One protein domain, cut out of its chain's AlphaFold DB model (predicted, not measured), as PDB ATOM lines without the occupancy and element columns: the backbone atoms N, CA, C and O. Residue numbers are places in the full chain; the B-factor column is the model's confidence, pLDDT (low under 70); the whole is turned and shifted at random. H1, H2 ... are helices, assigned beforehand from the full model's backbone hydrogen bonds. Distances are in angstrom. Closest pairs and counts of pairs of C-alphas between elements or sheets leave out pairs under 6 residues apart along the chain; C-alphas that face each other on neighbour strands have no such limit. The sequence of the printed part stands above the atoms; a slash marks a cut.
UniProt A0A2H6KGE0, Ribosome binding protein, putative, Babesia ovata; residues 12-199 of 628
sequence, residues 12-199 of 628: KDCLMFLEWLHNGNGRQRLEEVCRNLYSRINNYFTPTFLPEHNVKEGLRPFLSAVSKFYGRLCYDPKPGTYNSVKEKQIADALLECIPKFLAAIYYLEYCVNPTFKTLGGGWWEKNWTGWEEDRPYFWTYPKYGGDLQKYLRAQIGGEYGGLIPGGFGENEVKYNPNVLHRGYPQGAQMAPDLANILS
ATOM      1  N   LYS A  12     -34.277 -34.920 -12.530       98.31
ATOM      2  CA  LYS A  12     -35.656 -34.641 -12.952       98.31
ATOM      3  C   LYS A  12     -35.821 -34.663 -14.475       98.31
ATOM      4  O   LYS A  12     -36.721 -35.348 -14.950       98.31
ATOM      5  N   ASP A  13     -34.947 -34.000 -15.237       98.06
ATOM      6  CA  ASP A  13     -35.002 -34.003 -16.711       98.06
ATOM      7  C   ASP A  13     -34.965 -35.439 -17.266       98.06
ATOM      8  O   ASP A  13     -35.776 -35.827 -18.109       98.06
ATOM      9  N   CYS A  14     -34.036 -36.247 -16.746       98.56
ATOM     10  CA  CYS A  14     -33.873 -37.644 -17.140       98.56
ATOM     11  C   CYS A  14     -35.110 -38.482 -16.773       98.56
ATOM     12  O   CYS A  14     -35.566 -39.285 -17.585       98.56
ATOM     13  N   LEU A  15     -35.688 -38.275 -15.584       98.75
ATOM     14  CA  LEU A  15     -36.922 -38.942 -15.151       98.75
ATOM     15  C   LEU A  15     -38.110 -38.574 -16.054       98.75
ATOM     16  O   LEU A  15     -38.790 -39.472 -16.542       98.75
ATOM     17  N   MET A  16     -38.309 -37.288 -16.360       98.44
ATOM     18  CA  MET A  16     -39.375 -36.815 -17.257       98.44
ATOM     19  C   MET A  16     -39.245 -37.388 -18.679       98.44
ATOM     20  O   MET A  16     -40.253 -37.711 -19.316       98.44
ATOM     21  N   PHE A  17     -38.018 -37.542 -19.188       98.44
ATOM     22  CA  PHE A  17     -37.752 -38.157 -20.492       98.44
ATOM     23  C   PHE A  17     -38.004 -39.673 -20.507       98.44
ATOM     24  O   PHE A  17     -38.665 -40.177 -21.420       98.44
ATOM     25  N   LEU A  18     -37.541 -40.398 -19.486       98.62
ATOM     26  CA  LEU A  18     -37.759 -41.844 -19.369       98.62
ATOM     27  C   LEU A  18     -39.243 -42.178 -19.101       98.62
ATOM     28  O   LEU A  18     -39.756 -43.149 -19.656       98.62
ATOM     29  N   GLU A  19     -39.963 -41.336 -18.356       98.31
ATOM     30  CA  GLU A  19     -41.415 -41.445 -18.150       98.31
ATOM     31  C   GLU A  19     -42.204 -41.182 -19.446       98.31
ATOM     32  O   GLU A  19     -43.154 -41.908 -19.756       98.31
ATOM     33  N   TRP A  20     -41.779 -40.212 -20.270       98.00
ATOM     34  CA  TRP A  20     -42.369 -39.987 -21.597       98.00
ATOM     35  C   TRP A  20     -42.186 -41.190 -22.536       98.00
ATOM     36  O   TRP A  20     -43.094 -41.491 -23.311       98.00
ATOM     37  N   LEU A  21     -41.063 -41.913 -22.438       97.06
ATOM     38  CA  LEU A  21     -40.839 -43.176 -23.157       97.06
ATOM     39  C   LEU A  21     -41.626 -44.370 -22.582       97.06
ATOM     40  O   LEU A  21     -41.830 -45.349 -23.303       97.06
ATOM     41  N   HIS A  22     -42.056 -44.327 -21.315       97.25
ATOM     42  CA  HIS A  22     -42.767 -45.438 -20.671       97.25
ATOM     43  C   HIS A  22     -44.295 -45.308 -20.732       97.25
ATOM     44  O   HIS A  22     -44.961 -46.211 -21.242       97.25
ATOM     45  N   ASN A  23     -44.838 -44.191 -20.239       94.44
ATOM     46  CA  ASN A  23     -46.280 -43.950 -20.105       94.44
ATOM     47  C   ASN A  23     -46.776 -42.746 -20.918       94.44
ATOM     48  O   ASN A  23     -47.955 -42.703 -21.263       94.44
ATOM     49  N   GLY A  24     -45.902 -41.789 -21.248       91.94
ATOM     50  CA  GLY A  24     -46.244 -40.684 -22.147       91.94
ATOM     51  C   GLY A  24     -46.320 -41.097 -23.624       91.94
ATOM     52  O   GLY A  24     -46.134 -42.258 -23.992       91.94
ATOM     53  N   ASN A  25     -46.553 -40.117 -24.504       90.88
ATOM     54  CA  ASN A  25     -46.703 -40.346 -25.950       90.88
ATOM     55  C   ASN A  25     -45.471 -41.019 -26.596       90.88
ATOM     56  O   ASN A  25     -45.608 -41.718 -27.601       90.88
ATOM     57  N   GLY A  26     -44.277 -40.874 -26.007       92.19
ATOM     58  CA  GLY A  26     -43.050 -41.545 -26.449       92.19
ATOM     59  C   GLY A  26     -43.121 -43.074 -26.391       92.19
ATOM     60  O   GLY A  26     -42.426 -43.734 -27.164       92.19
ATOM     61  N   ARG A  27     -44.027 -43.650 -25.586       94.00
ATOM     62  CA  ARG A  27     -44.332 -45.093 -25.568       94.00
ATOM     63  C   ARG A  27     -44.665 -45.648 -26.956       94.00
ATOM     64  O   ARG A  27     -44.259 -46.763 -27.278       94.00
ATOM     65  N   GLN A  28     -45.376 -44.878 -27.784       93.50
ATOM     66  CA  GLN A  28     -45.726 -45.276 -29.156       93.50
ATOM     67  C   GLN A  28     -44.492 -45.332 -30.072       93.50
ATOM     68  O   GLN A  28     -44.455 -46.109 -31.022       93.50
ATOM     69  N   ARG A  29     -43.456 -44.548 -29.752       93.88
ATOM     70  CA  ARG A  29     -42.232 -44.382 -30.550       93.88
ATOM     71  C   ARG A  29     -41.073 -45.274 -30.110       93.88
ATOM     72  O   ARG A  29     -40.061 -45.346 -30.801       93.88
ATOM     73  N   LEU A  30     -41.225 -46.000 -29.001       94.31
ATOM     74  CA  LEU A  30     -40.210 -46.909 -28.460       94.31
ATOM     75  C   LEU A  30     -39.700 -47.921 -29.508       94.31
ATOM     76  O   LEU A  30     -38.517 -48.238 -29.527       94.31
ATOM     77  N   GLU A  31     -40.565 -48.375 -30.422       95.00
ATOM     78  CA  GLU A  31     -40.200 -49.283 -31.522       95.00
ATOM     79  C   GLU A  31     -39.252 -48.649 -32.555       95.00
ATOM     80  O   GLU A  31     -38.387 -49.311 -33.121       95.00
ATOM     81  N   GLU A  32     -39.418 -47.358 -32.836       94.81
ATOM     82  CA  GLU A  32     -38.565 -46.609 -33.766       94.81
ATOM     83  C   GLU A  32     -37.197 -46.344 -33.134       94.81
ATOM     84  O   GLU A  32     -36.169 -46.487 -33.789       94.81
ATOM     85  N   VAL A  33     -37.185 -46.017 -31.838       95.50
ATOM     86  CA  VAL A  33     -35.972 -45.758 -31.049       95.50
ATOM     87  C   VAL A  33     -35.133 -47.029 -30.893       95.50
ATOM     88  O   VAL A  33     -33.919 -46.986 -31.093       95.50
ATOM     89  N   CYS A  34     -35.762 -48.171 -30.602       97.19
ATOM     90  CA  CYS A  34     -35.070 -49.459 -30.514       97.19
ATOM     91  C   CYS A  34     -34.524 -49.916 -31.874       97.19
ATOM     92  O   CYS A  34     -33.358 -50.305 -31.943       97.19
ATOM     93  N   ARG A  35     -35.294 -49.775 -32.965       97.56
ATOM     94  CA  ARG A  35     -34.792 -50.023 -34.331       97.56
ATOM     95  C   ARG A  35     -33.640 -49.095 -34.713       97.56
ATOM     96  O   ARG A  35     -32.665 -49.554 -35.300       97.56
ATOM     97  N   ASN A  36     -33.704 -47.819 -34.327       97.25
ATOM     98  CA  ASN A  36     -32.630 -46.860 -34.584       97.25
ATOM     99  C   ASN A  36     -31.352 -47.163 -33.786       97.25
ATOM    100  O   ASN A  36     -30.271 -46.808 -34.252       97.25
ATOM    101  N   LEU A  37     -31.440 -47.815 -32.618       97.81
ATOM    102  CA  LEU A  37     -30.254 -48.390 -31.979       97.81
ATOM    103  C   LEU A  37     -29.794 -49.647 -32.724       97.81
ATOM    104  O   LEU A  37     -28.628 -49.706 -33.102       97.81
ATOM    105  N   TYR A  38     -30.685 -50.615 -32.971       98.19
ATOM    106  CA  TYR A  38     -30.366 -51.883 -33.643       98.19
ATOM    107  C   TYR A  38     -29.581 -51.672 -34.949       98.19
ATOM    108  O   TYR A  38     -28.508 -52.251 -35.116       98.19
ATOM    109  N   SER A  39     -30.029 -50.752 -35.811       97.62
ATOM    110  CA  SER A  39     -29.364 -50.421 -37.081       97.62
ATOM    111  C   SER A  39     -27.969 -49.790 -36.941       97.62
ATOM    112  O   SER A  39     -27.278 -49.624 -37.941       97.62
ATOM    113  N   ARG A  40     -27.561 -49.384 -35.730       97.06
ATOM    114  CA  ARG A  40     -26.206 -48.893 -35.413       97.06
ATOM    115  C   ARG A  40     -25.312 -49.973 -34.802       97.06
ATOM    116  O   ARG A  40     -24.112 -49.741 -34.707       97.06
ATOM    117  N   ILE A  41     -25.882 -51.078 -34.302       97.75
ATOM    118  CA  ILE A  41     -25.154 -52.043 -33.458       97.75
ATOM    119  C   ILE A  41     -25.201 -53.500 -33.931       97.75
ATOM    120  O   ILE A  41     -24.410 -54.307 -33.450       97.75
ATOM    121  N   ASN A  42     -26.079 -53.842 -34.877       97.25
ATOM    122  CA  ASN A  42     -26.259 -55.199 -35.408       97.25
ATOM    123  C   ASN A  42     -24.957 -55.887 -35.874       97.25
ATOM    124  O   ASN A  42     -24.812 -57.091 -35.686       97.25
ATOM    125  N   ASN A  43     -23.989 -55.135 -36.402       97.06
ATOM    126  CA  ASN A  43     -22.704 -55.667 -36.872       97.06
ATOM    127  C   ASN A  43     -21.708 -56.043 -35.753       97.06
ATOM    128  O   ASN A  43     -20.670 -56.626 -36.058       97.06
ATOM    129  N   TYR A  44     -21.980 -55.715 -34.483       97.88
ATOM    130  CA  TYR A  44     -21.027 -55.891 -33.369       97.88
ATOM    131  C   TYR A  44     -21.408 -57.006 -32.377       97.88
ATOM    132  O   TYR A  44     -20.603 -57.364 -31.515       97.88
ATOM    133  N   PHE A  45     -22.602 -57.589 -32.506       98.12
ATOM    134  CA  PHE A  45     -23.118 -58.672 -31.657       98.12
ATOM    135  C   PHE A  45     -23.518 -59.880 -32.512       98.12
ATOM    136  O   PHE A  45     -23.809 -59.742 -33.701       98.12
ATOM    137  N   THR A  46     -23.538 -61.081 -31.933       97.44
ATOM    138  CA  THR A  46     -23.999 -62.265 -32.673       97.44
ATOM    139  C   THR A  46     -25.508 -62.170 -32.966       97.44
ATOM    140  O   THR A  46     -26.267 -61.713 -32.106       97.44
ATOM    141  N   PRO A  47     -26.000 -62.621 -34.143       95.44
ATOM    142  CA  PRO A  47     -27.427 -62.528 -34.487       95.44
ATOM    143  C   PRO A  47     -28.356 -63.289 -33.530       95.44
ATOM    144  O   PRO A  47     -29.530 -62.953 -33.405       95.44
ATOM    145  N   THR A  48     -27.831 -64.304 -32.838       95.31
ATOM    146  CA  THR A  48     -28.534 -65.073 -31.800       95.31
ATOM    147  C   THR A  48     -28.678 -64.314 -30.481       95.31
ATOM    148  O   THR A  48     -29.649 -64.537 -29.763       95.31
ATOM    149  N   PHE A  49     -27.748 -63.409 -30.159       96.62
ATOM    150  CA  PHE A  49     -27.804 -62.561 -28.966       96.62
ATOM    151  C   PHE A  49     -28.583 -61.259 -29.217       96.62
ATOM    152  O   PHE A  49     -29.341 -60.801 -28.356       96.62
ATOM    153  N   LEU A  50     -28.437 -60.696 -30.423       96.25
ATOM    154  CA  LEU A  50     -29.107 -59.479 -30.885       96.25
ATOM    155  C   LEU A  50     -30.137 -59.733 -32.018       96.25
ATOM    156  O   LEU A  50     -29.989 -59.228 -33.133       96.25
ATOM    157  N   PRO A  51     -31.247 -60.443 -31.747       95.00
ATOM    158  CA  PRO A  51     -32.528 -60.177 -32.393       95.00
ATOM    159  C   PRO A  51     -32.982 -58.728 -32.153       95.00
ATOM    160  O   PRO A  51     -32.792 -58.180 -31.068       95.00
ATOM    161  N   GLU A  52     -33.650 -58.116 -33.134       92.88
ATOM    162  CA  GLU A  52     -34.132 -56.726 -33.043       92.88
ATOM    163  C   GLU A  52     -35.061 -56.495 -31.830       92.88
ATOM    164  O   GLU A  52     -34.928 -55.498 -31.117       92.88
ATOM    165  N   HIS A  53     -35.946 -57.455 -31.529       94.25
ATOM    166  CA  HIS A  53     -36.884 -57.357 -30.406       94.25
ATOM    167  C   HIS A  53     -36.184 -57.298 -29.037       94.25
ATOM    168  O   HIS A  53     -36.640 -56.555 -28.162       94.25
ATOM    169  N   ASN A  54     -35.030 -57.961 -28.865       96.00
ATOM    170  CA  ASN A  54     -34.273 -57.946 -27.605       96.00
ATOM    171  C   ASN A  54     -33.844 -56.525 -27.196       96.00
ATOM    172  O   ASN A  54     -33.743 -56.237 -26.003       96.00
ATOM    173  N   VAL A  55     -33.654 -55.603 -28.150       97.38
ATOM    174  CA  VAL A  55     -33.333 -54.193 -27.855       97.38
ATOM    175  C   VAL A  55     -34.476 -53.507 -27.099       97.38
ATOM    176  O   VAL A  55     -34.243 -52.754 -26.151       97.38
ATOM    177  N   LYS A  56     -35.724 -53.801 -27.479       96.25
ATOM    178  CA  LYS A  56     -36.931 -53.274 -26.832       96.25
ATOM    179  C   LYS A  56     -37.258 -54.021 -25.543       96.25
ATOM    180  O   LYS A  56     -37.639 -53.390 -24.555       96.25
ATOM    181  N   GLU A  57     -37.101 -55.339 -25.524       95.62
ATOM    182  CA  GLU A  57     -37.412 -56.149 -24.342       95.62
ATOM    183  C   GLU A  57     -36.401 -55.959 -23.209       95.62
ATOM    184  O   GLU A  57     -36.820 -55.844 -22.061       95.62
ATOM    185  N   GLY A  58     -35.112 -55.766 -23.508       96.06
ATOM    186  CA  GLY A  58     -34.103 -55.384 -22.514       96.06
ATOM    187  C   GLY A  58     -34.322 -53.993 -21.900       96.06
ATOM    188  O   GLY A  58     -33.998 -53.763 -20.733       96.06
ATOM    189  N   LEU A  59     -34.911 -53.058 -22.654       97.44
ATOM    190  CA  LEU A  59     -35.164 -51.684 -22.199       97.44
ATOM    191  C   LEU A  59     -36.447 -51.544 -21.354       97.44
ATOM    192  O   LEU A  59     -36.488 -50.739 -20.418       97.44
ATOM    193  N   ARG A  60     -37.502 -52.323 -21.643       96.69
ATOM    194  CA  ARG A  60     -38.817 -52.208 -20.968       96.69
ATOM    195  C   ARG A  60     -38.776 -52.391 -19.434       96.69
ATOM    196  O   ARG A  60     -39.417 -51.580 -18.760       96.69
ATOM    197  N   PRO A  61     -38.055 -53.373 -18.851       97.75
ATOM    198  CA  PRO A  61     -37.940 -53.531 -17.399       97.75
ATOM    199  C   PRO A  61     -37.296 -52.321 -16.719       97.75
ATOM    200  O   PRO A  61     -37.800 -51.861 -15.697       97.75
ATOM    201  N   PHE A  62     -36.239 -51.765 -17.322       98.31
ATOM    202  CA  PHE A  62     -35.564 -50.563 -16.828       98.31
ATOM    203  C   PHE A  62     -36.516 -49.360 -16.808       98.31
ATOM    204  O   PHE A  62     -36.684 -48.740 -15.761       98.31
ATOM    205  N   LEU A  63     -37.220 -49.087 -17.914       98.31
ATOM    206  CA  LEU A  63     -38.216 -48.005 -17.966       98.31
ATOM    207  C   LEU A  63     -39.326 -48.184 -16.913       98.31
ATOM    208  O   LEU A  63     -39.722 -47.213 -16.271       98.31
ATOM    209  N   SER A  64     -39.782 -49.419 -16.672       98.31
ATOM    210  CA  SER A  64     -40.793 -49.696 -15.643       98.31
ATOM    211  C   SER A  64     -40.275 -49.488 -14.215       98.31
ATOM    212  O   SER A  64     -41.008 -48.972 -13.373       98.31
ATOM    213  N   ALA A  65     -39.020 -49.848 -13.926       98.62
ATOM    214  CA  ALA A  65     -38.399 -49.582 -12.628       98.62
ATOM    215  C   ALA A  65     -38.235 -48.071 -12.378       98.62
ATOM    216  O   ALA A  65     -38.585 -47.582 -11.304       98.62
ATOM    217  N   VAL A  66     -37.786 -47.326 -13.395       98.69
ATOM    218  CA  VAL A  66     -37.638 -45.862 -13.334       98.69
ATOM    219  C   VAL A  66     -38.985 -45.168 -13.119       98.69
ATOM    220  O   VAL A  66     -39.090 -44.308 -12.247       98.69
ATOM    221  N   SER A  67     -40.025 -45.583 -13.845       98.50
ATOM    222  CA  SER A  67     -41.377 -45.027 -13.709       98.50
ATOM    223  C   SER A  67     -41.974 -45.258 -12.313       98.50
ATOM    224  O   SER A  67     -42.468 -44.324 -11.676       98.50
ATOM    225  N   LYS A  68     -41.843 -46.479 -11.769       98.12
ATOM    226  CA  LYS A  68     -42.279 -46.815 -10.397       98.12
ATOM    227  C   LYS A  68     -41.592 -45.946  -9.343       98.12
ATOM    228  O   LYS A  68     -42.259 -45.433  -8.447       98.12
ATOM    229  N   PHE A  69     -40.278 -45.756  -9.471       98.31
ATOM    230  CA  PHE A  69     -39.509 -44.864  -8.607       98.31
ATOM    231  C   PHE A  69     -39.982 -43.409  -8.729       98.31
ATOM    232  O   PHE A  69     -40.252 -42.769  -7.715       98.31
ATOM    233  N   TYR A  70     -40.159 -42.895  -9.952       98.00
ATOM    234  CA  TYR A  70     -40.575 -41.510 -10.187       98.00
ATOM    235  C   TYR A  70     -41.966 -41.209  -9.607       98.00
ATOM    236  O   TYR A  70     -42.133 -40.249  -8.850       98.00
ATOM    237  N   GLY A  71     -42.946 -42.080  -9.869       96.19
ATOM    238  CA  GLY A  71     -44.309 -41.947  -9.343       96.19
ATOM    239  C   GLY A  71     -44.421 -42.091  -7.821       96.19
ATOM    240  O   GLY A  71     -45.357 -41.559  -7.212       96.19
ATOM    241  N   ARG A  72     -43.450 -42.756  -7.183       95.25
ATOM    242  CA  ARG A  72     -43.330 -42.833  -5.721       95.25
ATOM    243  C   ARG A  72     -42.552 -41.652  -5.124       95.25
ATOM    244  O   ARG A  72     -42.858 -41.244  -4.005       95.25
ATOM    245  N   LEU A  73     -41.599 -41.082  -5.863       96.12
ATOM    246  CA  LEU A  73     -40.778 -39.944  -5.440       96.12
ATOM    247  C   LEU A  73     -41.519 -38.601  -5.506       96.12
ATOM    248  O   LEU A  73     -41.334 -37.782  -4.613       96.12
ATOM    249  N   CYS A  74     -42.325 -38.350  -6.540       94.81
ATOM    250  CA  CYS A  74     -42.858 -37.012  -6.843       94.81
ATOM    251  C   CYS A  74     -44.382 -36.945  -6.720       94.81
ATOM    252  O   CYS A  74     -45.054 -37.931  -7.017       94.81
ATOM    253  N   TYR A  75     -44.952 -35.807  -6.302       91.56
ATOM    254  CA  TYR A  75     -46.412 -35.668  -6.168       91.56
ATOM    255  C   TYR A  75     -47.119 -35.834  -7.517       91.56
ATOM    256  O   TYR A  75     -48.048 -36.635  -7.614       91.56
ATOM    257  N   ASP A  76     -46.609 -35.154  -8.545       91.25
ATOM    258  CA  ASP A  76     -47.122 -35.140  -9.917       91.25
ATOM    259  C   ASP A  76     -45.979 -35.529 -10.893       91.25
ATOM    260  O   ASP A  76     -45.174 -34.676 -11.284       91.25
ATOM    261  N   PRO A  77     -45.810 -36.831 -11.207       92.81
ATOM    262  CA  PRO A  77     -44.688 -37.362 -11.990       92.81
ATOM    263  C   PRO A  77     -44.896 -37.141 -13.499       92.81
ATOM    264  O   PRO A  77     -45.148 -38.079 -14.258       92.81
ATOM    265  N   LYS A  78     -44.835 -35.885 -13.952       92.81
ATOM    266  CA  LYS A  78     -45.169 -35.528 -15.341       92.81
ATOM    267  C   LYS A  78     -44.182 -36.126 -16.352       92.81
ATOM    268  O   LYS A  78     -42.983 -35.873 -16.238       92.81
ATOM    269  N   PRO A  79     -44.649 -36.813 -17.413       96.31
ATOM    270  CA  PRO A  79     -43.805 -37.056 -18.575       96.31
ATOM    271  C   PRO A  79     -43.428 -35.721 -19.233       96.31
ATOM    272  O   PRO A  79     -44.224 -34.778 -19.276       96.31
ATOM    273  N   GLY A  80     -42.222 -35.642 -19.794       94.31
ATOM    274  CA  GLY A  80     -41.850 -34.544 -20.686       94.31
ATOM    275  C   GLY A  80     -42.634 -34.585 -22.006       94.31
ATOM    276  O   GLY A  80     -43.413 -35.500 -22.258       94.31
ATOM    277  N   THR A  81     -42.449 -33.586 -22.872       93.12
ATOM    278  CA  THR A  81     -43.159 -33.498 -24.164       93.12
ATOM    279  C   THR A  81     -42.162 -33.300 -25.299       93.12
ATOM    280  O   THR A  81     -41.676 -32.195 -25.523       93.12
ATOM    281  N   TYR A  82     -41.867 -34.382 -26.028       93.38
ATOM    282  CA  TYR A  82     -40.816 -34.421 -27.061       93.38
ATOM    283  C   TYR A  82     -41.338 -34.905 -28.423       93.38
ATOM    284  O   TYR A  82     -40.592 -35.425 -29.248       93.38
ATOM    285  N   ASN A  83     -42.641 -34.736 -28.668       86.88
ATOM    286  CA  ASN A  83     -43.357 -35.331 -29.805       86.88
ATOM    287  C   ASN A  83     -42.823 -34.878 -31.185       86.88
ATOM    288  O   ASN A  83     -42.967 -35.611 -32.156       86.88
ATOM    289  N   SER A  84     -42.190 -33.702 -31.265       90.12
ATOM    290  CA  SER A  84     -41.561 -33.140 -32.472       90.12
ATOM    291  C   SER A  84     -40.097 -33.560 -32.690       90.12
ATOM    292  O   SER A  84     -39.524 -33.264 -33.740       90.12
ATOM    293  N   VAL A  85     -39.468 -34.237 -31.724       93.69
ATOM    294  CA  VAL A  85     -38.071 -34.689 -31.820       93.69
ATOM    295  C   VAL A  85     -38.010 -35.971 -32.656       93.69
ATOM    296  O   VAL A  85     -38.817 -36.874 -32.466       93.69
ATOM    297  N   LYS A  86     -37.067 -36.083 -33.597       93.44
ATOM    298  CA  LYS A  86     -36.952 -37.271 -34.467       93.44
ATOM    299  C   LYS A  86     -36.380 -38.485 -33.720       93.44
ATOM    300  O   LYS A  86     -35.642 -38.344 -32.748       93.44
ATOM    301  N   GLU A  87     -36.702 -39.680 -34.197       92.75
ATOM    302  CA  GLU A  87     -36.290 -40.991 -33.665       92.75
ATOM    303  C   GLU A  87     -34.774 -41.120 -33.476       92.75
ATOM    304  O   GLU A  87     -34.339 -41.579 -32.419       92.75
ATOM    305  N   LYS A  88     -33.965 -40.635 -34.433       94.38
ATOM    306  CA  LYS A  88     -32.503 -40.599 -34.273       94.38
ATOM    307  C   LYS A  88     -32.089 -39.767 -33.054       94.38
ATOM    308  O   LYS A  88     -31.324 -40.247 -32.222       94.38
ATOM    309  N   GLN A  89     -32.622 -38.553 -32.929       95.94
ATOM    310  CA  GLN A  89     -32.360 -37.660 -31.802       95.94
ATOM    311  C   GLN A  89     -32.868 -38.239 -30.473       95.94
ATOM    312  O   GLN A  89     -32.209 -38.057 -29.457       95.94
ATOM    313  N   ILE A  90     -33.984 -38.974 -30.451       96.50
ATOM    314  CA  ILE A  90     -34.464 -39.649 -29.232       96.50
ATOM    315  C   ILE A  90     -33.519 -40.795 -28.831       96.50
ATOM    316  O   ILE A  90     -33.215 -40.940 -27.649       96.50
ATOM    317  N   ALA A  91     -33.000 -41.570 -29.789       96.44
ATOM    318  CA  ALA A  91     -31.976 -42.580 -29.516       96.44
ATOM    319  C   ALA A  91     -30.661 -41.943 -29.022       96.44
ATOM    320  O   ALA A  91     -30.091 -42.411 -28.037       96.44
ATOM    321  N   ASP A  92     -30.220 -40.836 -29.632       96.50
ATOM    322  CA  ASP A  92     -29.051 -40.060 -29.187       96.50
ATOM    323  C   ASP A  92     -29.258 -39.488 -27.767       96.50
ATOM    324  O   ASP A  92     -28.357 -39.553 -26.930       96.50
ATOM    325  N   ALA A  93     -30.459 -38.987 -27.464       97.19
ATOM    326  CA  ALA A  93     -30.842 -38.518 -26.134       97.19
ATOM    327  C   ALA A  93     -30.844 -39.656 -25.102       97.19
ATOM    328  O   ALA A  93     -30.401 -39.457 -23.976       97.19
ATOM    329  N   LEU A  94     -31.290 -40.860 -25.468       97.44
ATOM    330  CA  LEU A  94     -31.300 -42.017 -24.569       97.44
ATOM    331  C   LEU A  94     -29.882 -42.535 -24.271       97.44
ATOM    332  O   LEU A  94     -29.584 -42.863 -23.119       97.44
ATOM    333  N   LEU A  95     -28.992 -42.495 -25.268       97.38
ATOM    334  CA  LEU A  95     -27.557 -42.770 -25.130       97.38
ATOM    335  C   LEU A  95     -26.801 -41.693 -24.326       97.38
ATOM    336  O   LEU A  95     -25.741 -41.984 -23.774       97.38
ATOM    337  N   GLU A  96     -27.307 -40.457 -24.228       96.81
ATOM    338  CA  GLU A  96     -26.780 -39.446 -23.292       96.81
ATOM    339  C   GLU A  96     -27.424 -39.540 -21.894       96.81
ATOM    340  O   GLU A  96     -26.752 -39.337 -20.880       96.81
ATOM    341  N   CYS A  97     -28.715 -39.860 -21.822       97.94
ATOM    342  CA  CYS A  97     -29.488 -39.929 -20.585       97.94
ATOM    343  C   CYS A  97     -29.002 -41.056 -19.674       97.94
ATOM    344  O   CYS A  97     -28.754 -40.824 -18.492       97.94
ATOM    345  N   ILE A  98     -28.875 -42.279 -20.201       97.75
ATOM    346  CA  ILE A  98     -28.672 -43.477 -19.376       97.75
ATOM    347  C   ILE A  98     -27.359 -43.444 -18.568       97.75
ATOM    348  O   ILE A  98     -27.439 -43.688 -17.364       97.75
ATOM    349  N   PRO A  99     -26.184 -43.078 -19.124       97.69
ATOM    350  CA  PRO A  99     -24.953 -42.968 -18.336       97.69
ATOM    351  C   PRO A  99     -25.036 -41.936 -17.202       97.69
ATOM    352  O   PRO A  99     -24.685 -42.250 -16.064       97.69
ATOM    353  N   LYS A 100     -25.563 -40.731 -17.480       96.94
ATOM    354  CA  LYS A 100     -25.768 -39.674 -16.470       96.94
ATOM    355  C   LYS A 100     -26.724 -40.118 -15.365       96.94
ATOM    356  O   LYS A 100     -26.445 -39.943 -14.181       96.94
ATOM    357  N   PHE A 101     -27.857 -40.680 -15.776       98.62
ATOM    358  CA  PHE A 101     -28.923 -41.120 -14.893       98.62
ATOM    359  C   PHE A 101     -28.444 -42.251 -13.985       98.62
ATOM    360  O   PHE A 101     -28.590 -42.156 -12.772       98.62
ATOM    361  N   LEU A 102     -27.789 -43.278 -14.535       98.44
ATOM    362  CA  LEU A 102     -27.230 -44.367 -13.735       98.44
ATOM    363  C   LEU A 102     -26.170 -43.865 -12.753       98.44
ATOM    364  O   LEU A 102     -26.217 -44.261 -11.595       98.44
ATOM    365  N   ALA A 103     -25.267 -42.968 -13.162       98.06
ATOM    366  CA  ALA A 103     -24.286 -42.372 -12.251       98.06
ATOM    367  C   ALA A 103     -24.958 -41.671 -11.047       98.06
ATOM    368  O   ALA A 103     -24.542 -41.870  -9.905       98.06
ATOM    369  N   ALA A 104     -26.044 -40.929 -11.287       98.19
ATOM    370  CA  ALA A 104     -26.848 -40.298 -10.240       98.19
ATOM    371  C   ALA A 104     -27.634 -41.301  -9.372       98.19
ATOM    372  O   ALA A 104     -27.709 -41.116  -8.160       98.19
ATOM    373  N   ILE A 105     -28.201 -42.365  -9.951       98.62
ATOM    374  CA  ILE A 105     -28.951 -43.392  -9.207       98.62
ATOM    375  C   ILE A 105     -28.015 -44.277  -8.363       98.62
ATOM    376  O   ILE A 105     -28.363 -44.585  -7.227       98.62
ATOM    377  N   TYR A 106     -26.817 -44.630  -8.850       98.25
ATOM    378  CA  TYR A 106     -25.800 -45.336  -8.050       98.25
ATOM    379  C   TYR A 106     -25.290 -44.471  -6.888       98.25
ATOM    380  O   TYR A 106     -25.149 -44.978  -5.778       98.25
ATOM    381  N   TYR A 107     -25.063 -43.170  -7.114       97.88
ATOM    382  CA  TYR A 107     -24.729 -42.225  -6.043       97.88
ATOM    383  C   TYR A 107     -25.859 -42.117  -5.004       97.88
ATOM    384  O   TYR A 107     -25.617 -42.202  -3.800       97.88
ATOM    385  N   LEU A 108     -27.107 -42.004  -5.465       98.00
ATOM    386  CA  LEU A 108     -28.274 -41.923  -4.592       98.00
ATOM    387  C   LEU A 108     -28.469 -43.217  -3.782       98.00
ATOM    388  O   LEU A 108     -28.721 -43.126  -2.583       98.00
ATOM    389  N   GLU A 109     -28.286 -44.406  -4.380       98.06
ATOM    390  CA  GLU A 109     -28.297 -45.678  -3.637       98.06
ATOM    391  C   GLU A 109     -27.188 -45.695  -2.581       98.06
ATOM    392  O   GLU A 109     -27.470 -45.945  -1.411       98.06
ATOM    393  N   TYR A 110     -25.952 -45.360  -2.968       97.19
ATOM    394  CA  TYR A 110     -24.797 -45.306  -2.072       97.19
ATOM    395  C   TYR A 110     -25.033 -44.413  -0.848       97.19
ATOM    396  O   TYR A 110     -24.689 -44.806   0.267       97.19
ATOM    397  N   CYS A 111     -25.651 -43.244  -1.019       97.00
ATOM    398  CA  CYS A 111     -25.902 -42.330   0.091       97.00
ATOM    399  C   CYS A 111     -27.085 -42.740   0.983       97.00
ATOM    400  O   CYS A 111     -27.006 -42.537   2.197       97.00
ATOM    401  N   VAL A 112     -28.165 -43.314   0.435       97.50
ATOM    402  CA  VAL A 112     -29.377 -43.640   1.222       97.50
ATOM    403  C   VAL A 112     -29.403 -45.058   1.797       97.50
ATOM    404  O   VAL A 112     -30.081 -45.292   2.796       97.50
ATOM    405  N   ASN A 113     -28.696 -46.010   1.186       96.62
ATOM    406  CA  ASN A 113     -28.698 -47.413   1.596       96.62
ATOM    407  C   ASN A 113     -27.662 -47.635   2.721       96.62
ATOM    408  O   ASN A 113     -26.455 -47.575   2.469       96.62
ATOM    409  N   PRO A 114     -28.082 -47.940   3.965       95.19
ATOM    410  CA  PRO A 114     -27.174 -47.987   5.112       95.19
ATOM    411  C   PRO A 114     -26.153 -49.128   5.065       95.19
ATOM    412  O   PRO A 114     -25.191 -49.117   5.832       95.19
ATOM    413  N   THR A 115     -26.303 -50.084   4.144       93.56
ATOM    414  CA  THR A 115     -25.299 -51.140   3.925       93.56
ATOM    415  C   THR A 115     -23.991 -50.625   3.301       93.56
ATOM    416  O   THR A 115     -23.016 -51.366   3.276       93.56
ATOM    417  N   PHE A 116     -23.919 -49.355   2.875       94.31
ATOM    418  CA  PHE A 116     -22.679 -48.696   2.435       94.31
ATOM    419  C   PHE A 116     -21.908 -47.954   3.548       94.31
ATOM    420  O   PHE A 116     -20.892 -47.328   3.251       94.31
ATOM    421  N   LYS A 117     -22.327 -48.017   4.822       91.81
ATOM    422  CA  LYS A 117     -21.657 -47.297   5.932       91.81
ATOM    423  C   LYS A 117     -20.168 -47.623   6.093       91.81
ATOM    424  O   LYS A 117     -19.379 -46.731   6.387       91.81
ATOM    425  N   THR A 118     -19.755 -48.864   5.832       87.44
ATOM    426  CA  THR A 118     -18.334 -49.272   5.814       87.44
ATOM    427  C   THR A 118     -17.528 -48.613   4.689       87.44
ATOM    428  O   THR A 118     -16.315 -48.487   4.801       87.44
ATOM    429  N   LEU A 119     -18.198 -48.170   3.624       90.31
ATOM    430  CA  LEU A 119     -17.631 -47.547   2.425       90.31
ATOM    431  C   LEU A 119     -17.798 -46.016   2.423       90.31
ATOM    432  O   LEU A 119     -17.632 -45.390   1.377       90.31
ATOM    433  N   GLY A 120     -18.167 -45.407   3.556       91.06
ATOM    434  CA  GLY A 120     -18.431 -43.965   3.672       91.06
ATOM    435  C   GLY A 120     -19.792 -43.507   3.124       91.06
ATOM    436  O   GLY A 120     -20.022 -42.305   3.025       91.06
ATOM    437  N   GLY A 121     -20.686 -44.435   2.771       94.12
ATOM    438  CA  GLY A 121     -22.051 -44.150   2.319       94.12
ATOM    439  C   GLY A 121     -23.108 -44.351   3.412       94.12
ATOM    440  O   GLY A 121     -22.807 -44.457   4.599       94.12
ATOM    441  N   GLY A 122     -24.377 -44.434   3.016       94.88
ATOM    442  CA  GLY A 122     -25.493 -44.789   3.898       94.88
ATOM    443  C   GLY A 122     -25.906 -43.734   4.933       94.88
ATOM    444  O   GLY A 122     -26.779 -44.005   5.759       94.88
ATOM    445  N   TRP A 123     -25.309 -42.540   4.914       93.50
ATOM    446  CA  TRP A 123     -25.586 -41.463   5.873       93.50
ATOM    447  C   TRP A 123     -26.981 -40.848   5.734       93.50
ATOM    448  O   TRP A 123     -27.504 -40.297   6.699       93.50
ATOM    449  N   TRP A 124     -27.617 -40.964   4.565       95.69
ATOM    450  CA  TRP A 124     -28.944 -40.394   4.312       95.69
ATOM    451  C   TRP A 124     -30.091 -41.344   4.697       95.69
ATOM    452  O   TRP A 124     -31.247 -41.040   4.410       95.69
ATOM    453  N   GLU A 125     -29.807 -42.472   5.370       96.00
ATOM    454  CA  GLU A 125     -30.808 -43.494   5.732       96.00
ATOM    455  C   GLU A 125     -32.039 -42.895   6.454       96.00
ATOM    456  O   GLU A 125     -33.166 -43.328   6.207       96.00
ATOM    457  N   LYS A 126     -31.826 -41.882   7.319       93.88
ATOM    458  CA  LYS A 126     -32.853 -41.256   8.180       93.88
ATOM    459  C   LYS A 126     -33.404 -39.933   7.638       93.88
ATOM    460  O   LYS A 126     -34.324 -39.385   8.246       93.88
ATOM    461  N   ASN A 127     -32.850 -39.417   6.540       93.50
ATOM    462  CA  ASN A 127     -33.254 -38.134   5.969       93.50
ATOM    463  C   ASN A 127     -34.678 -38.244   5.415       93.50
ATOM    464  O   ASN A 127     -34.959 -39.159   4.643       93.50
ATOM    465  N   TRP A 128     -35.570 -37.335   5.808       91.38
ATOM    466  CA  TRP A 128     -36.987 -37.365   5.442       91.38
ATOM    467  C   TRP A 128     -37.206 -36.820   4.029       91.38
ATOM    468  O   TRP A 128     -37.076 -35.622   3.778       91.38
ATOM    469  N   THR A 129     -37.554 -37.702   3.098       91.25
ATOM    470  CA  THR A 129     -37.752 -37.355   1.688       91.25
ATOM    471  C   THR A 129     -38.852 -36.297   1.539       91.25
ATOM    472  O   THR A 129     -39.927 -36.436   2.121       91.25
ATOM    473  N   GLY A 130     -38.589 -35.219   0.793       88.50
ATOM    474  CA  GLY A 130     -39.545 -34.125   0.575       88.50
ATOM    475  C   GLY A 130     -39.692 -33.126   1.732       88.50
ATOM    476  O   GLY A 130     -40.480 -32.189   1.612       88.50
ATOM    477  N   TRP A 131     -38.970 -33.280   2.850       87.25
ATOM    478  CA  TRP A 131     -38.988 -32.279   3.925       87.25
ATOM    479  C   TRP A 131     -38.147 -31.055   3.533       87.25
ATOM    480  O   TRP A 131     -36.923 -31.074   3.653       87.25
ATOM    481  N   GLU A 132     -38.809 -29.991   3.080       82.75
ATOM    482  CA  GLU A 132     -38.180 -28.696   2.780       82.75
ATOM    483  C   GLU A 132     -37.601 -28.030   4.049       82.75
ATOM    484  O   GLU A 132     -38.183 -28.122   5.134       82.75
ATOM    485  N   GLU A 133     -36.438 -27.373   3.937       69.81
ATOM    486  CA  GLU A 133     -35.708 -26.801   5.089       69.81
ATOM    487  C   GLU A 133     -36.313 -25.496   5.645       69.81
ATOM    488  O   GLU A 133     -35.936 -25.069   6.735       69.81
ATOM    489  N   ASP A 134     -37.226 -24.866   4.909       66.81
ATOM    490  CA  ASP A 134     -37.806 -23.534   5.138       66.81
ATOM    491  C   ASP A 134     -39.245 -23.563   5.693       66.81
ATOM    492  O   ASP A 134     -39.872 -22.515   5.869       66.81
ATOM    493  N   ARG A 135     -39.775 -24.751   6.022       66.75
ATOM    494  CA  ARG A 135     -41.151 -24.918   6.525       66.75
ATOM    495  C   ARG A 135     -41.390 -24.101   7.811       66.75
ATOM    496  O   ARG A 135     -40.836 -24.444   8.856       66.75
ATOM    497  N   PRO A 136     -42.284 -23.090   7.804       55.97
ATOM    498  CA  PRO A 136     -42.310 -22.029   8.822       55.97
ATOM    499  C   PRO A 136     -42.905 -22.427  10.187       55.97
ATOM    500  O   PRO A 136     -43.058 -21.579  11.062       55.97
ATOM    501  N   TYR A 137     -43.289 -23.691  10.380       54.84
ATOM    502  CA  TYR A 137     -44.194 -24.094  11.464       54.84
ATOM    503  C   TYR A 137     -43.529 -24.444  12.807       54.84
ATOM    504  O   TYR A 137     -44.240 -24.631  13.791       54.84
ATOM    505  N   PHE A 138     -42.196 -24.528  12.880       50.41
ATOM    506  CA  PHE A 138     -41.485 -24.859  14.121       50.41
ATOM    507  C   PHE A 138     -40.197 -24.046  14.292       50.41
ATOM    508  O   PHE A 138     -39.176 -24.346  13.684       50.41
ATOM    509  N   TRP A 139     -40.215 -23.089  15.221       48.62
ATOM    510  CA  TRP A 139     -39.060 -22.258  15.601       48.62
ATOM    511  C   TRP A 139     -37.928 -23.015  16.337       48.62
ATOM    512  O   TRP A 139     -36.967 -22.398  16.790       48.62
ATOM    513  N   THR A 140     -38.034 -24.340  16.492       48.75
ATOM    514  CA  THR A 140     -37.154 -25.152  17.355       48.75
ATOM    515  C   THR A 140     -36.816 -26.556  16.824       48.75
ATOM    516  O   THR A 140     -36.121 -27.288  17.527       48.75
ATOM    517  N   TYR A 141     -37.263 -26.964  15.624       48.78
ATOM    518  CA  TYR A 141     -37.108 -28.356  15.153       48.78
ATOM    519  C   TYR A 141     -36.144 -28.539  13.951       48.78
ATOM    520  O   TYR A 141     -36.035 -27.647  13.111       48.78
ATOM    521  N   PRO A 142     -35.419 -29.682  13.860       53.25
ATOM    522  CA  PRO A 142     -34.356 -29.924  12.873       53.25
ATOM    523  C   PRO A 142     -34.697 -29.828  11.375       53.25
ATOM    524  O   PRO A 142     -35.817 -30.066  10.927       53.25
ATOM    525  N   LYS A 143     -33.632 -29.648  10.578       70.62
ATOM    526  CA  LYS A 143     -33.589 -29.798   9.110       70.62
ATOM    527  C   LYS A 143     -33.723 -31.269   8.674       70.62
ATOM    528  O   LYS A 143     -32.790 -31.857   8.131       70.62
ATOM    529  N   TYR A 144     -34.874 -31.884   8.940       83.38
ATOM    530  CA  TYR A 144     -35.085 -33.333   8.802       83.38
ATOM    531  C   TYR A 144     -34.883 -33.906   7.387       83.38
ATOM    532  O   TYR A 144     -34.576 -35.093   7.269       83.38
ATOM    533  N   GLY A 145     -35.012 -33.098   6.329       86.81
ATOM    534  CA  GLY A 145     -34.731 -33.519   4.950       86.81
ATOM    535  C   GLY A 145     -33.247 -33.737   4.640       86.81
ATOM    536  O   GLY A 145     -32.917 -34.506   3.733       86.81
ATOM    537  N   GLY A 146     -32.356 -33.115   5.421       91.44
ATOM    538  CA  GLY A 146     -30.907 -33.280   5.336       91.44
ATOM    539  C   GLY A 146     -30.329 -33.130   3.924       91.44
ATOM    540  O   GLY A 146     -30.902 -32.507   3.031       91.44
ATOM    541  N   ASP A 147     -29.174 -33.752   3.703       93.12
ATOM    542  CA  ASP A 147     -28.467 -33.673   2.420       93.12
ATOM    543  C   ASP A 147     -29.173 -34.426   1.277       93.12
ATOM    544  O   ASP A 147     -28.917 -34.140   0.107       93.12
ATOM    545  N   LEU A 148     -30.123 -35.317   1.598       95.19
ATOM    546  CA  LEU A 148     -30.999 -35.956   0.608       95.19
ATOM    547  C   LEU A 148     -31.892 -34.911  -0.068       95.19
ATOM    548  O   LEU A 148     -31.936 -34.846  -1.296       95.19
ATOM    549  N   GLN A 149     -32.571 -34.072   0.722       92.88
ATOM    550  CA  GLN A 149     -33.392 -32.999   0.168       92.88
ATOM    551  C   GLN A 149     -32.521 -31.979  -0.576       92.88
ATOM    552  O   GLN A 149     -32.886 -31.580  -1.679       92.88
ATOM    553  N   LYS A 150     -31.337 -31.625  -0.050       93.69
ATOM    554  CA  LYS A 150     -30.396 -30.728  -0.754       93.69
ATOM    555  C   LYS A 150     -30.018 -31.267  -2.133       93.69
ATOM    556  O   LYS A 150     -30.161 -30.540  -3.110       93.69
ATOM    557  N   TYR A 151     -29.620 -32.539  -2.242       96.12
ATOM    558  CA  TYR A 151     -29.275 -33.138  -3.535       96.12
ATOM    559  C   TYR A 151     -30.467 -33.176  -4.503       96.12
ATOM    560  O   TYR A 151     -30.306 -32.853  -5.680       96.12
ATOM    561  N   LEU A 152     -31.670 -33.508  -4.017       96.44
ATOM    562  CA  LEU A 152     -32.889 -33.504  -4.835       96.44
ATOM    563  C   LEU A 152     -33.256 -32.089  -5.325       96.44
ATOM    564  O   LEU A 152     -33.653 -31.921  -6.477       96.44
ATOM    565  N   ARG A 153     -33.091 -31.061  -4.489       93.50
ATOM    566  CA  ARG A 153     -33.442 -29.665  -4.810       93.50
ATOM    567  C   ARG A 153     -32.331 -28.916  -5.558       93.50
ATOM    568  O   ARG A 153     -32.600 -27.874  -6.159       93.50
ATOM    569  N   ALA A 154     -31.102 -29.439  -5.552       95.50
ATOM    570  CA  ALA A 154     -29.940 -28.832  -6.195       95.50
ATOM    571  C   ALA A 154     -30.174 -28.570  -7.690       95.50
ATOM    572  O   ALA A 154     -30.691 -29.416  -8.420       95.50
ATOM    573  N   GLN A 155     -29.735 -27.397  -8.147       95.31
ATOM    574  CA  GLN A 155     -29.822 -26.960  -9.548       95.31
ATOM    575  C   GLN A 155     -28.461 -27.008 -10.266       95.31
ATOM    576  O   GLN A 155     -28.398 -26.944 -11.491       95.31
ATOM    577  N   ILE A 156     -27.361 -27.160  -9.516       92.31
ATOM    578  CA  ILE A 156     -25.992 -27.282 -10.032       92.31
ATOM    579  C   ILE A 156     -25.296 -28.508  -9.429       92.31
ATOM    580  O   ILE A 156     -25.418 -28.790  -8.243       92.31
ATOM    581  N   GLY A 157     -24.557 -29.249 -10.256       87.56
ATOM    582  CA  GLY A 157     -23.923 -30.514  -9.860       87.56
ATOM    583  C   GLY A 157     -22.555 -30.394  -9.182       87.56
ATOM    584  O   GLY A 157     -21.960 -31.414  -8.846       87.56
ATOM    585  N   GLY A 158     -22.010 -29.180  -9.040       87.31
ATOM    586  CA  GLY A 158     -20.588 -28.949  -8.743       87.31
ATOM    587  C   GLY A 158     -20.083 -29.617  -7.461       87.31
ATOM    588  O   GLY A 158     -19.026 -30.243  -7.473       87.31
ATOM    589  N   GLU A 159     -20.869 -29.543  -6.388       86.50
ATOM    590  CA  GLU A 159     -20.548 -30.130  -5.077       86.50
ATOM    591  C   GLU A 159     -20.509 -31.670  -5.132       86.50
ATOM    592  O   GLU A 159     -19.655 -32.306  -4.512       86.50
ATOM    593  N   TYR A 160     -21.347 -32.262  -5.987       90.50
ATOM    594  CA  TYR A 160     -21.511 -33.701  -6.215       90.50
ATOM    595  C   TYR A 160     -20.563 -34.238  -7.308       90.50
ATOM    596  O   TYR A 160     -20.954 -35.031  -8.165       90.50
ATOM    597  N   GLY A 161     -19.326 -33.727  -7.370       87.50
ATOM    598  CA  GLY A 161     -18.340 -34.090  -8.404       87.50
ATOM    599  C   GLY A 161     -18.771 -33.752  -9.844       87.50
ATOM    600  O   GLY A 161     -18.244 -34.302 -10.819       87.50
ATOM    601  N   GLY A 162     -19.766 -32.878 -10.006       90.69
ATOM    602  CA  GLY A 162     -20.407 -32.592 -11.286       90.69
ATOM    603  C   GLY A 162     -21.317 -33.714 -11.796       90.69
ATOM    604  O   GLY A 162     -21.426 -33.853 -13.015       90.69
ATOM    605  N   LEU A 163     -21.887 -34.565 -10.936       94.44
ATOM    606  CA  LEU A 163     -23.050 -35.394 -11.301       94.44
ATOM    607  C   LEU A 163     -24.207 -34.508 -11.800       94.44
ATOM    608  O   LEU A 163     -24.219 -33.301 -11.550       94.44
ATOM    609  N   ILE A 164     -25.203 -35.092 -12.475       96.75
ATOM    610  CA  ILE A 164     -26.467 -34.370 -12.676       96.75
ATOM    611  C   ILE A 164     -27.099 -34.110 -11.296       96.75
ATOM    612  O   ILE A 164     -27.226 -35.052 -10.514       96.75
ATOM    613  N   PRO A 165     -27.454 -32.861 -10.947       97.44
ATOM    614  CA  PRO A 165     -28.110 -32.559  -9.681       97.44
ATOM    615  C   PRO A 165     -29.595 -32.940  -9.753       97.44
ATOM    616  O   PRO A 165     -30.121 -33.200 -10.839       97.44
ATOM    617  N   GLY A 166     -30.294 -32.965  -8.618       97.62
ATOM    618  CA  GLY A 166     -31.683 -33.419  -8.555       97.62
ATOM    619  C   GLY A 166     -32.650 -32.656  -9.469       97.62
ATOM    620  O   GLY A 166     -33.409 -33.281 -10.214       97.62
ATOM    621  N   GLY A 167     -32.576 -31.323  -9.477       97.00
ATOM    622  CA  GLY A 167     -33.402 -30.448 -10.317       97.00
ATOM    623  C   GLY A 167     -34.841 -30.234  -9.840       97.00
ATOM    624  O   GLY A 167     -35.627 -29.627 -10.568       97.00
ATOM    625  N   PHE A 168     -35.217 -30.710  -8.651       96.50
ATOM    626  CA  PHE A 168     -36.591 -30.594  -8.159       96.50
ATOM    627  C   PHE A 168     -36.915 -29.201  -7.600       96.50
ATOM    628  O   PHE A 168     -36.127 -28.574  -6.882       96.50
ATOM    629  N   GLY A 169     -38.114 -28.730  -7.935       93.44
ATOM    630  CA  GLY A 169     -38.744 -27.548  -7.363       93.44
ATOM    631  C   GLY A 169     -39.277 -27.797  -5.951       93.44
ATOM    632  O   GLY A 169     -39.230 -28.914  -5.433       93.44
ATOM    633  N   GLU A 170     -39.773 -26.733  -5.328       89.44
ATOM    634  CA  GLU A 170     -40.351 -26.787  -3.986       89.44
ATOM    635  C   GLU A 170     -41.654 -27.594  -3.984       89.44
ATOM    636  O   GLU A 170     -42.495 -27.430  -4.867       89.44
ATOM    637  N   ASN A 171     -41.813 -28.478  -2.999       87.38
ATOM    638  CA  ASN A 171     -42.958 -29.378  -2.842       87.38
ATOM    639  C   ASN A 171     -43.261 -30.258  -4.078       87.38
ATOM    640  O   ASN A 171     -44.368 -30.776  -4.197       87.38
ATOM    641  N   GLU A 172     -42.302 -30.486  -4.988       92.38
ATOM    642  CA  GLU A 172     -42.462 -31.473  -6.072       92.38
ATOM    643  C   GLU A 172     -42.221 -32.911  -5.583       92.38
ATOM    644  O   GLU A 172     -42.846 -33.860  -6.066       92.38
ATOM    645  N   VAL A 173     -41.315 -33.080  -4.616       93.25
ATOM    646  CA  VAL A 173     -40.971 -34.366  -3.995       93.25
ATOM    647  C   VAL A 173     -41.990 -34.700  -2.899       93.25
ATOM    648  O   VAL A 173     -42.272 -33.870  -2.039       93.25
ATOM    649  N   LYS A 174     -42.516 -35.931  -2.904       90.88
ATOM    650  CA  LYS A 174     -43.484 -36.444  -1.924       90.88
ATOM    651  C   LYS A 174     -42.892 -36.476  -0.516       90.88
ATOM    652  O   LYS A 174     -42.234 -37.448  -0.144       90.88
ATOM    653  N   TYR A 175     -43.231 -35.472   0.291       84.50
ATOM    654  CA  TYR A 175     -43.229 -35.625   1.742       84.50
ATOM    655  C   TYR A 175     -44.357 -36.576   2.167       84.50
ATOM    656  O   TYR A 175     -45.432 -36.606   1.560       84.50
ATOM    657  N   ASN A 176     -44.117 -37.369   3.214       73.81
ATOM    658  CA  ASN A 176     -44.959 -38.507   3.582       73.81
ATOM    659  C   ASN A 176     -45.629 -38.367   4.973       73.81
ATOM    660  O   ASN A 176     -45.212 -39.043   5.915       73.81
ATOM    661  N   PRO A 177     -46.682 -37.533   5.115       58.91
ATOM    662  CA  PRO A 177     -47.477 -37.449   6.341       58.91
ATOM    663  C   PRO A 177     -48.725 -38.354   6.346       58.91
ATOM    664  O   PRO A 177     -49.265 -38.618   7.412       58.91
ATOM    665  N   ASN A 178     -49.221 -38.804   5.180       59.81
ATOM    666  CA  ASN A 178     -50.574 -39.364   5.032       59.81
ATOM    667  C   ASN A 178     -50.637 -40.613   4.135       59.81
ATOM    668  O   ASN A 178     -49.932 -40.723   3.134       59.81
ATOM    669  N   VAL A 179     -51.567 -41.522   4.459       57.81
ATOM    670  CA  VAL A 179     -51.721 -42.854   3.834       57.81
ATOM    671  C   VAL A 179     -51.948 -42.802   2.315       57.81
ATOM    672  O   VAL A 179     -51.398 -43.628   1.590       57.81
ATOM    673  N   LEU A 180     -52.721 -41.828   1.820       55.25
ATOM    674  CA  LEU A 180     -53.164 -41.757   0.416       55.25
ATOM    675  C   LEU A 180     -52.084 -41.294  -0.580       55.25
ATOM    676  O   LEU A 180     -52.220 -41.522  -1.781       55.25
ATOM    677  N   HIS A 181     -51.007 -40.657  -0.111       62.19
ATOM    678  CA  HIS A 181     -49.948 -40.093  -0.965       62.19
ATOM    679  C   HIS A 181     -48.556 -40.574  -0.536       62.19
ATOM    680  O   HIS A 181     -47.585 -39.819  -0.549       62.19
ATOM    681  N   ARG A 182     -48.477 -41.846  -0.128       78.81
ATOM    682  CA  ARG A 182     -47.326 -42.443   0.556       78.81
ATOM    683  C   ARG A 182     -46.063 -42.505  -0.314       78.81
ATOM    684  O   ARG A 182     -45.836 -43.476  -1.036       78.81
ATOM    685  N   GLY A 183     -45.227 -41.476  -0.205       89.00
ATOM    686  CA  GLY A 183     -43.880 -41.453  -0.772       89.00
ATOM    687  C   GLY A 183     -42.896 -42.352  -0.014       89.00
ATOM    688  O   GLY A 183     -43.262 -43.340   0.634       89.00
ATOM    689  N   TYR A 184     -41.618 -41.994  -0.071       93.44
ATOM    690  CA  TYR A 184     -40.592 -42.584   0.785       93.44
ATOM    691  C   TYR A 184     -40.619 -41.881   2.156       93.44
ATOM    692  O   TYR A 184     -40.532 -40.658   2.181       93.44
ATOM    693  N   PRO A 185     -40.768 -42.589   3.297       90.25
ATOM    694  CA  PRO A 185     -40.708 -41.949   4.614       90.25
ATOM    695  C   PRO A 185     -39.347 -41.291   4.863       90.25
ATOM    696  O   PRO A 185     -39.276 -40.149   5.303       90.25
ATOM    697  N   GLN A 186     -38.277 -42.027   4.564       92.94
ATOM    698  CA  GLN A 186     -36.891 -41.601   4.685       92.94
ATOM    699  C   GLN A 186     -36.075 -42.172   3.510       92.94
ATOM    700  O   GLN A 186     -36.562 -43.014   2.744       92.94
ATOM    701  N   GLY A 187     -34.815 -41.751   3.380       95.56
ATOM    702  CA  GLY A 187     -33.911 -42.223   2.330       95.56
ATOM    703  C   GLY A 187     -33.783 -43.750   2.269       95.56
ATOM    704  O   GLY A 187     -33.834 -44.323   1.179       95.56
ATOM    705  N   ALA A 188     -33.689 -44.439   3.413       96.88
ATOM    706  CA  ALA A 188     -33.486 -45.893   3.448       96.88
ATOM    707  C   ALA A 188     -34.540 -46.686   2.651       96.88
ATOM    708  O   ALA A 188     -34.216 -47.697   2.027       96.88
ATOM    709  N   GLN A 189     -35.798 -46.227   2.625       95.81
ATOM    710  CA  GLN A 189     -36.870 -46.921   1.904       95.81
ATOM    711  C   GLN A 189     -36.834 -46.708   0.379       95.81
ATOM    712  O   GLN A 189     -37.615 -47.351  -0.325       95.81
ATOM    713  N   MET A 190     -35.939 -45.854  -0.138       97.44
ATOM    714  CA  MET A 190     -35.664 -45.711  -1.576       97.44
ATOM    715  C   MET A 190     -34.801 -46.860  -2.114       97.44
ATOM    716  O   MET A 190     -34.938 -47.233  -3.278       97.44
ATOM    717  N   ALA A 191     -33.939 -47.447  -1.275       97.19
ATOM    718  CA  ALA A 191     -32.926 -48.419  -1.693       97.19
ATOM    719  C   ALA A 191     -33.458 -49.620  -2.515       97.19
ATOM    720  O   ALA A 191     -32.802 -49.964  -3.498       97.19
ATOM    721  N   PRO A 192     -34.628 -50.232  -2.220       97.25
ATOM    722  CA  PRO A 192     -35.156 -51.327  -3.039       97.25
ATOM    723  C   PRO A 192     -35.533 -50.900  -4.465       97.25
ATOM    724  O   PRO A 192     -35.253 -51.620  -5.419       97.25
ATOM    725  N   ASP A 193     -36.132 -49.717  -4.631       98.38
ATOM    726  CA  ASP A 193     -36.544 -49.217  -5.950       98.38
ATOM    727  C   ASP A 193     -35.336 -48.734  -6.766       98.38
ATOM    728  O   ASP A 193     -35.270 -48.970  -7.973       98.38
ATOM    729  N   LEU A 194     -34.333 -48.151  -6.100       98.50
ATOM    730  CA  LEU A 194     -33.037 -47.834  -6.706       98.50
ATOM    731  C   LEU A 194     -32.331 -49.119  -7.177       98.50
ATOM    732  O   LEU A 194     -31.944 -49.210  -8.340       98.50
ATOM    733  N   ALA A 195     -32.250 -50.159  -6.340       96.88
ATOM    734  CA  ALA A 195     -31.672 -51.451  -6.721       96.88
ATOM    735  C   ALA A 195     -32.407 -52.106  -7.914       96.88
ATOM    736  O   ALA A 195     -31.761 -52.670  -8.800       96.88
ATOM    737  N   ASN A 196     -33.736 -51.966  -7.995       97.81
ATOM    738  CA  ASN A 196     -34.530 -52.426  -9.141       97.81
ATOM    739  C   ASN A 196     -34.167 -51.701 -10.455       97.81
ATOM    740  O   ASN A 196     -34.145 -52.339 -11.506       97.81
ATOM    741  N   ILE A 197     -33.850 -50.400 -10.413       98.44
ATOM    742  CA  ILE A 197     -33.351 -49.634 -11.576       98.44
ATOM    743  C   ILE A 197     -31.933 -50.075 -11.960       98.44
ATOM    744  O   ILE A 197     -31.609 -50.205 -13.142       98.44
ATOM    745  N   LEU A 198     -31.073 -50.272 -10.958       97.06
ATOM    746  CA  LEU A 198     -29.648 -50.541 -11.146       97.06
ATOM    747  C   LEU A 198     -29.355 -51.977 -11.598       97.06
ATOM    748  O   LEU A 198     -28.324 -52.202 -12.243       97.06
ATOM    749  N   SER A 199     -30.267 -52.916 -11.328       94.62
ATOM    750  CA  SER A 199     -30.180 -54.327 -11.715       94.62
ATOM    751  C   SER A 199     -29.744 -54.535 -13.170       94.62
ATOM    752  O   SER A 199     -30.274 -53.926 -14.101       94.62
TER     753      SER A 199
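AT A GLANCE: This is residues 12 to 199 of the 628 residues of the protein "Ribosome binding protein, putative" of Babesia ovata (UniProt A0A2H6KGE0). What is the main picture? Two long helices, H3 and H4, run lengthwise, bridged by H2 across one end and by H7 toward the other, with H1 packed on H3. The short helices H5 and H6 lie near the H7 end, and residues 43 to 49 and 136 to 141 stick out at opposite ends. What is it made of? The printed part has 188 residues with seven named helices, H1 to H7 in chain order, and no named strand: all helix, with mostly crossed packing. It is compact, with a radius of gyration of the C-alphas of 18.2 A, and spans 63 by 38 by 33 A.

HOW THE PARTS SIT: What touches the longest helix? H4, residues 87 to 112, touches H2, residues 25 to 44, about perpendicular at 85 degrees, the closest C-alphas being those of Val 33 and Ala 91, 5.3 A. Its residues 102 to 112 touch H7, residues 187 to 198, opposite ways at a steep tilt of 38 degrees, closest at the C-alphas of Val 112 and Gly 187, 4.9 A. Where is the other long helix? H3, residues 52 to 73, is apart from H4 but touches H7 at a shallow tilt of 10 degrees, opposite ways, closest at the C-alphas of Ala 65 and Ile 197, 5.2 A. H2 and H3 form a helical hairpin, closest at the C-alphas of Cys 34 and Lys 56, 5.6 A. H1, residues 12 to 22, touches H3, closest at the C-alphas of Glu 19 and Ser 67, 5.7 A, and touches H2 only at the corner. Where are the short helices? H5, residues 114 to 119, and H6, residues 146 to 153, are each close but not clearly touching to H4, the closest C-alphas being 6.0 A and 7.9 A apart. How do the backbones pair? In H1 and H6 every O i to N i+4 pair is within hydrogen-bond range; the counts are 10 of 16 in H2, 14 of 18 in H3, 20 of 22 in H4, 5 of 8 in H7 and 0 of 2 in H5, where 2 of 3 O i to N i+3 pairs are within range.

IN THESE COORDINATES: How long are the helices? H4 measures 35.7 A, H3 33.0 A, H2 30.9 A, H7 16.4 A and H1 15.1 A. H2 has a kink of 36 degrees near residue 38, and H4 one of 29 degrees near residue 98. Where are the anchors? H1 begins at C-alpha 12, (-35.656, -34.641, -12.952), and H7 ends at C-alpha 198, (-29.648, -50.541, -11.146).

THE WHOLE: How far does it reach? The two C-alphas farthest apart, those of Pro 47 and Trp 139, are 65.3 A apart, and the printed part has no cut. Which links are long? Those from H3 to H4, H5 to H6 and H6 to H7 are long, with 13, 26 and 33 residues. Where is confidence low? The mean pLDDT of the printed part is 91.6, and residues 133 to 142 and 177 to 181 are under 70.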